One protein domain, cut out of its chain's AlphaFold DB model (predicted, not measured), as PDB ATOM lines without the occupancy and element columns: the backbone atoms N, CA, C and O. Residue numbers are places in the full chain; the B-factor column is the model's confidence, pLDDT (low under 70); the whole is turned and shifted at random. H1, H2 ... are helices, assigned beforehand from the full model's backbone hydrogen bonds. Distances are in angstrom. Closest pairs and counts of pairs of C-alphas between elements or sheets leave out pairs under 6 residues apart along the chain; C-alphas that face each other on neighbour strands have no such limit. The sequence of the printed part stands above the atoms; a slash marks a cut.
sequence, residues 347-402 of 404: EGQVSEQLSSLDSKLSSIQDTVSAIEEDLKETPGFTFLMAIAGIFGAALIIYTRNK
ATOM      1  N   GLU A 347      66.797  22.416  -0.427       76.75
ATOM      2  CA  GLU A 347      65.925  21.351  -0.938       76.75
ATOM      3  C   GLU A 347      66.172  20.012  -0.228       76.75
ATOM      4  O   GLU A 347      65.224  19.268   0.033       76.75
ATOM      5  N   GLY A 348      67.425  19.731   0.145       70.38
ATOM      6  CA  GLY A 348      67.789  18.555   0.933       70.38
ATOM      7  C   GLY A 348      67.147  18.580   2.320       70.38
ATOM      8  O   GLY A 348      66.467  17.626   2.704       70.38
ATOM      9  N   GLN A 349      67.274  19.707   3.025       75.69
ATOM     10  CA  GLN A 349      66.706  19.875   4.364       75.69
ATOM     11  C   GLN A 349      65.173  19.787   4.359       75.69
ATOM     12  O   GLN A 349      64.576  19.123   5.211       75.69
ATOM     13  N   VAL A 350      64.516  20.408   3.373       80.88
ATOM     14  CA  VAL A 350      63.052  20.356   3.240       80.88
ATOM     15  C   VAL A 350      62.579  18.940   2.911       80.88
ATOM     16  O   VAL A 350      61.599  18.475   3.491       80.88
ATOM     17  N   SER A 351      63.276  18.228   2.023       78.00
ATOM     18  CA  SER A 351      62.941  16.845   1.666       78.00
ATOM     19  C   SER A 351      63.057  15.898   2.866       78.00
ATOM     20  O   SER A 351      62.156  15.095   3.117       78.00
ATOM     21  N   GLU A 352      64.116  16.031   3.669       78.44
ATOM     22  CA  GLU A 352      64.290  15.215   4.870       78.44
ATOM     23  C   GLU A 352      63.187  15.497   5.902       78.44
ATOM     24  O   GLU A 352      62.566  14.562   6.424       78.44
ATOM     25  N   GLN A 353      62.850  16.773   6.123       84.69
ATOM     26  CA  GLN A 353      61.741  17.157   6.998       84.69
ATOM     27  C   GLN A 353      60.384  16.644   6.498       84.69
ATOM     28  O   GLN A 353      59.595  16.136   7.300       84.69
ATOM     29  N   LEU A 354      60.117  16.721   5.190       86.12
ATOM     30  CA  LEU A 354      58.897  16.185   4.582       86.12
ATOM     31  C   LEU A 354      58.820  14.661   4.724       86.12
ATOM     32  O   LEU A 354      57.790  14.147   5.151       86.12
ATOM     33  N   SER A 355      59.917  13.938   4.484       82.81
ATOM     34  CA  SER A 355      59.952  12.479   4.658       82.81
ATOM     35  C   SER A 355      59.700  12.059   6.114       82.81
ATOM     36  O   SER A 355      58.984  11.089   6.387       82.81
ATOM     37  N   SER A 356      60.225  12.833   7.075       88.19
ATOM     38  CA  SER A 356      59.973  12.639   8.504       88.19
ATOM     39  C   SER A 356      58.501  12.870   8.851       88.19
ATOM     40  O   SER A 356      57.922  12.130   9.651       88.19
ATOM     41  N   LEU A 357      57.874  13.880   8.241       91.31
ATOM     42  CA  LEU A 357      56.451  14.171   8.409       91.31
ATOM     43  C   LEU A 357      55.566  13.073   7.807       91.31
ATOM     44  O   LEU A 357      54.636  12.637   8.482       91.31
ATOM     45  N   ASP A 358      55.882  12.573   6.613       89.81
ATOM     46  CA  ASP A 358      55.139  11.483   5.970       89.81
ATOM     47  C   ASP A 358      55.213  10.185   6.784       89.81
ATOM     48  O   ASP A 358      54.200   9.513   6.995       89.81
ATOM     49  N   SER A 359      56.389   9.859   7.331       89.31
ATOM     50  CA  SER A 359      56.551   8.710   8.231       89.31
ATOM     51  C   SER A 359      55.693   8.845   9.496       89.31
ATOM     52  O   SER A 359      55.006   7.897   9.892       89.31
ATOM     53  N   LYS A 360      55.664  10.038  10.107       93.31
ATOM     54  CA  LYS A 360      54.803  10.325  11.268       93.31
ATOM     55  C   LYS A 360      53.321  10.240  10.912       93.31
ATOM     56  O   LYS A 360      52.545   9.700  11.698       93.31
ATOM     57  N   LEU A 361      52.926  10.743   9.744       91.50
ATOM     58  CA  LEU A 361      51.545  10.688   9.271       91.50
ATOM     59  C   LEU A 361      51.087   9.242   9.051       91.50
ATOM     60  O   LEU A 361      50.002   8.880   9.504       91.50
ATOM     61  N   SER A 362      51.933   8.408   8.444       90.94
ATOM     62  CA  SER A 362      51.672   6.976   8.252       90.94
ATOM     63  C   SER A 362      51.468   6.253   9.591       90.94
ATOM     64  O   SER A 362      50.465   5.575   9.796       90.94
ATOM     65  N   SER A 363      52.335   6.508  10.580       90.69
ATOM     66  CA  SER A 363      52.190   5.931  11.927       90.69
ATOM     67  C   SER A 363      50.881   6.342  12.624       90.69
ATOM     68  O   SER A 363      50.273   5.539  13.340       90.69
ATOM     69  N   ILE A 364      50.416   7.578  12.406       86.88
ATOM     70  CA  ILE A 364      49.117   8.041  12.912       86.88
ATOM     71  C   ILE A 364      47.972   7.304  12.208       86.88
ATOM     72  O   ILE A 364      47.033   6.879  12.878       86.88
ATOM     73  N   GLN A 365      48.043   7.119  10.887       88.88
ATOM     74  CA  GLN A 365      47.025   6.393  10.116       88.88
ATOM     75  C   GLN A 365      46.909   4.924  10.542       88.88
ATOM     76  O   GLN A 365      45.792   4.430  10.717       88.88
ATOM     77  N   ASP A 366      48.035   4.255  10.792       91.00
ATOM     78  CA  ASP A 366      48.062   2.889  11.322       91.00
ATOM     79  C   ASP A 366      47.404   2.820  12.709       91.00
ATOM     80  O   ASP A 366      46.574   1.950  12.978       91.00
ATOM     81  N   THR A 367      47.712   3.790  13.577       87.88
ATOM     82  CA  THR A 367      47.124   3.884  14.923       87.88
ATOM     83  C   THR A 367      45.611   4.100  14.864       87.88
ATOM     84  O   THR A 367      44.863   3.459  15.598       87.88
ATOM     85  N   VAL A 368      45.143   4.987  13.982       84.94
ATOM     86  CA  VAL A 368      43.709   5.235  13.778       84.94
ATOM     87  C   VAL A 368      43.012   3.979  13.257       84.94
ATOM     88  O   VAL A 368      41.957   3.625  13.774       84.94
ATOM     89  N   SER A 369      43.617   3.274  12.301       89.50
ATOM     90  CA  SER A 369      43.058   2.038  11.740       89.50
ATOM     91  C   SER A 369      42.920   0.941  12.800       89.50
ATOM     92  O   SER A 369      41.877   0.295  12.880       89.50
ATOM     93  N   ALA A 370      43.925   0.782  13.668       87.81
ATOM     94  CA  ALA A 370      43.866  -0.155  14.790       87.81
ATOM     95  C   ALA A 370      42.741   0.199  15.779       87.81
ATOM     96  O   ALA A 370      41.991  -0.675  16.208       87.81
ATOM     97  N   ILE A 371      42.569   1.490  16.088       81.88
ATOM     98  CA  ILE A 371      41.471   1.964  16.941       81.88
ATOM     99  C   ILE A 371      40.112   1.683  16.284       81.88
ATOM    100  O   ILE A 371      39.188   1.236  16.959       81.88
ATOM    101  N   GLU A 372      39.957   1.928  14.981       84.38
ATOM    102  CA  GLU A 372      38.713   1.626  14.264       84.38
ATOM    103  C   GLU A 372      38.371   0.131  14.273       84.38
ATOM    104  O   GLU A 372      37.191  -0.224  14.354       84.38
ATOM    105  N   GLU A 373      39.374  -0.741  14.190       86.88
ATOM    106  CA  GLU A 373      39.197  -2.190  14.272       86.88
ATOM    107  C   GLU A 373      38.770  -2.630  15.680       86.88
ATOM    108  O   GLU A 373      37.730  -3.279  15.817       86.88
ATOM    109  N   ASP A 374      39.445  -2.151  16.730       82.19
ATOM    110  CA  ASP A 374      39.067  -2.407  18.132       82.19
ATOM    111  C   ASP A 374      37.636  -1.926  18.450       82.19
ATOM    112  O   ASP A 374      36.875  -2.572  19.185       82.19
ATOM    113  N   LEU A 375      37.228  -0.792  17.868       76.50
ATOM    114  CA  LEU A 375      35.889  -0.230  18.059       76.50
ATOM    115  C   LEU A 375      34.793  -1.046  17.355       76.50
ATOM    116  O   LEU A 375      33.649  -1.033  17.819       76.50
ATOM    117  N   LYS A 376      35.102  -1.772  16.270       80.25
ATOM    118  CA  LYS A 376      34.141  -2.695  15.635       80.25
ATOM    119  C   LYS A 376      33.857  -3.914  16.514       80.25
ATOM    120  O   LYS A 376      32.748  -4.447  16.454       80.25
ATOM    121  N   GLU A 377      34.812  -4.329  17.341       79.81
ATOM    122  CA  GLU A 377      34.676  -5.514  18.195       79.81
ATOM    123  C   GLU A 377      33.984  -5.244  19.546       79.81
ATOM    124  O   GLU A 377      33.562  -6.188  20.217       79.81
ATOM    125  N   THR A 378      33.774  -3.978  19.940       71.19
ATOM    126  CA  THR A 378      33.115  -3.611  21.213       71.19
ATOM    127  C   THR A 378      31.768  -2.881  21.032       71.19
ATOM    128  O   THR A 378      31.689  -1.652  21.118       71.19
ATOM    129  N   PRO A 379      30.641  -3.601  20.846       55.22
ATOM    130  CA  PRO A 379      29.325  -2.975  20.759       55.22
ATOM    131  C   PRO A 379      28.808  -2.520  22.140       55.22
ATOM    132  O   PRO A 379      28.291  -3.320  22.918       55.22
ATOM    133  N   GLY A 380      28.879  -1.211  22.415       59.81
ATOM    134  CA  GLY A 380      28.080  -0.533  23.453       59.81
ATOM    135  C   GLY A 380      28.858   0.332  24.458       59.81
ATOM    136  O   GLY A 380      29.787  -0.131  25.097       59.81
ATOM    137  N   PHE A 381      28.412   1.586  24.630       53.41
ATOM    138  CA  PHE A 381      28.765   2.602  25.654       53.41
ATOM    139  C   PHE A 381      30.246   3.039  25.809       53.41
ATOM    140  O   PHE A 381      30.489   4.203  26.117       53.41
ATOM    141  N   THR A 382      31.246   2.199  25.524       56.81
ATOM    142  CA  THR A 382      32.685   2.524  25.671       56.81
ATOM    143  C   THR A 382      33.242   3.416  24.551       56.81
ATOM    144  O   THR A 382      34.198   4.160  24.770       56.81
ATOM    145  N   PHE A 383      32.601   3.418  23.379       59.53
ATOM    146  CA  PHE A 383      33.008   4.171  22.181       59.53
ATOM    147  C   PHE A 383      33.080   5.697  22.407       59.53
ATOM    148  O   PHE A 383      34.017   6.362  21.972       59.53
ATOM    149  N   LEU A 384      32.121   6.259  23.151       57.97
ATOM    150  CA  LEU A 384      32.054   7.702  23.433       57.97
ATOM    151  C   LEU A 384      33.193   8.186  24.346       57.97
ATOM    152  O   LEU A 384      33.670   9.308  24.187       57.97
ATOM    153  N   MET A 385      33.659   7.341  25.272       65.62
ATOM    154  CA  MET A 385      34.761   7.684  26.180       65.62
ATOM    155  C   MET A 385      36.127   7.592  25.491       65.62
ATOM    156  O   MET A 385      36.996   8.421  25.757       65.62
ATOM    157  N   ALA A 386      36.306   6.636  24.572       64.56
ATOM    158  CA  ALA A 386      37.541   6.499  23.799       64.56
ATOM    159  C   ALA A 386      37.786   7.721  22.893       64.56
ATOM    160  O   ALA A 386      38.881   8.284  22.895       64.56
ATOM    161  N   ILE A 387      36.747   8.206  22.202       68.69
ATOM    162  CA  ILE A 387      36.845   9.402  21.350       68.69
ATOM    163  C   ILE A 387      37.181  10.653  22.176       68.69
ATOM    164  O   ILE A 387      38.068  11.419  21.797       68.69
ATOM    165  N   ALA A 388      36.533  10.849  23.328       69.94
ATOM    166  CA  ALA A 388      36.816  11.992  24.199       69.94
ATOM    167  C   ALA A 388      38.270  11.997  24.715       69.94
ATOM    168  O   ALA A 388      38.892  13.057  24.796       69.94
ATOM    169  N   GLY A 389      38.831  10.818  25.009       74.69
ATOM    170  CA  GLY A 389      40.231  10.673  25.419       74.69
ATOM    171  C   GLY A 389      41.226  11.067  24.323       74.69
ATOM    172  O   GLY A 389      42.178  11.799  24.597       74.69
ATOM    173  N   ILE A 390      40.980  10.650  23.076       75.50
ATOM    174  CA  ILE A 390      41.863  10.938  21.933       75.50
ATOM    175  C   ILE A 390      41.878  12.440  21.615       75.50
ATOM    176  O   ILE A 390      42.951  13.032  21.493       75.50
ATOM    177  N   PHE A 391      40.708  13.088  21.556       74.56
ATOM    178  CA  PHE A 391      40.636  14.538  21.335       74.56
ATOM    179  C   PHE A 391      41.262  15.336  22.488       74.56
ATOM    180  O   PHE A 391      41.919  16.350  22.242       74.56
ATOM    181  N   GLY A 392      41.125  14.866  23.733       77.56
ATOM    182  CA  GLY A 392      41.792  15.469  24.889       77.56
ATOM    183  C   GLY A 392      43.318  15.422  24.781       77.56
ATOM    184  O   GLY A 392      43.983  16.434  25.000       77.56
ATOM    185  N   ALA A 393      43.883  14.278  24.384       74.38
ATOM    186  CA  ALA A 393      45.325  14.124  24.204       74.38
ATOM    187  C   ALA A 393      45.866  14.968  23.036       74.38
ATOM    188  O   ALA A 393      46.878  15.653  23.192       74.38
ATOM    189  N   ALA A 394      45.166  14.994  21.897       73.44
ATOM    190  CA  ALA A 394      45.550  15.809  20.743       73.44
ATOM    191  C   ALA A 394      45.564  17.314  21.072       73.44
ATOM    192  O   ALA A 394      46.487  18.028  20.674       73.44
ATOM    193  N   LEU A 395      44.596  17.796  21.861       72.75
ATOM    194  CA  LEU A 395      44.532  19.194  22.295       72.75
ATOM    195  C   LEU A 395      45.700  19.570  23.227       72.75
ATOM    196  O   LEU A 395      46.251  20.669  23.125       72.75
ATOM    197  N   ILE A 396      46.117  18.657  24.110       75.00
ATOM    198  CA  ILE A 396      47.276  18.859  24.998       75.00
ATOM    199  C   ILE A 396      48.577  18.939  24.188       75.00
ATOM    200  O   ILE A 396      49.409  19.805  24.448       75.00
ATOM    201  N   ILE A 397      48.752  18.082  23.179       73.50
ATOM    202  CA  ILE A 397      49.944  18.116  22.316       73.50
ATOM    203  C   ILE A 397      49.966  19.401  21.473       73.50
ATOM    204  O   ILE A 397      50.995  20.072  21.405       73.50
ATOM    205  N   TYR A 398      48.823  19.801  20.902       73.44
ATOM    206  CA  TYR A 398      48.712  21.025  20.099       73.44
ATOM    207  C   TYR A 398      49.020  22.295  20.906       73.44
ATOM    208  O   TYR A 398      49.732  23.179  20.435       73.44
ATOM    209  N   THR A 399      48.518  22.387  22.140       74.44
ATOM    210  CA  THR A 399      48.758  23.557  23.001       74.44
ATOM    211  C   THR A 399      50.208  23.666  23.463       74.44
ATOM    212  O   THR A 399      50.711  24.776  23.602       74.44
ATOM    213  N   ARG A 400      50.909  22.541  23.639       70.94
ATOM    214  CA  ARG A 400      52.293  22.520  24.130       70.94
ATOM    215  C   ARG A 400      53.334  22.891  23.065       70.94
ATOM    216  O   ARG A 400      54.351  23.487  23.406       70.94
ATOM    217  N   ASN A 401      53.058  22.605  21.790       63.09
ATOM    218  CA  ASN A 401      53.933  22.961  20.664       63.09
ATOM    219  C   ASN A 401      53.841  24.434  20.231       63.09
ATOM    220  O   ASN A 401      54.646  24.865  19.421       63.09
ATOM    221  N   LYS A 402      52.864  25.202  20.730       61.19
ATOM    222  CA  LYS A 402      52.692  26.622  20.367       61.19
ATOM    223  C   LYS A 402      53.414  27.591  21.316       61.19
ATOM    224  O   LYS A 402      53.374  28.797  21.103       61.19
TER     225      LYS A 402
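Overview. This is residues 347 to 402 of the 404 residues of the protein "Multiheme cytochrome" of Candidatus Methanohalarchaeum thermophilum (UniProt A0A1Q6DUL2). Two helices make a narrow V: the long H1 is one arm, and the shorter H2 folds back beside it after a turn at residues 378 to 382. The arms come close only near that turn and spread toward their far ends, leaving an open space between them. The printed part has 56 residues, with two named helices, H1 then H2, and no named strand; the class is all helix. It is only just extended, close to loose, with a radius of gyration of the C-alphas of 15.4 A, and only just flat, spanning 50 by 25 by 7 A.

Arrangement. H1, residues 347 to 377, and H2, residues 383 to 400, are close but not clearly touching, with 1 pair of C-alphas within 8 A. Their closest C-alphas, those of Leu 375 and Phe 383, are 6.7 A apart. They run opposite ways at a shallow tilt of 21 degrees. In H1 and H2 every O i to N i+4 pair is within hydrogen-bond range.

Along the chain. H1 measures 45.4 A from C-alpha 347 at (65.925, 21.351, -0.938) to C-alpha 377. H2 measures 26.7 A and ends at C-alpha 400, at (52.293, 22.520, 24.130).

Size, cuts and confidence. The two C-alphas farthest apart, those of Glu 347 and Gly 380, are 50.1 A apart. The printed part has no cut, and the link from H1 to H2 is tight. Residues 379 to 388 and 401 to 402 have pLDDT under 70.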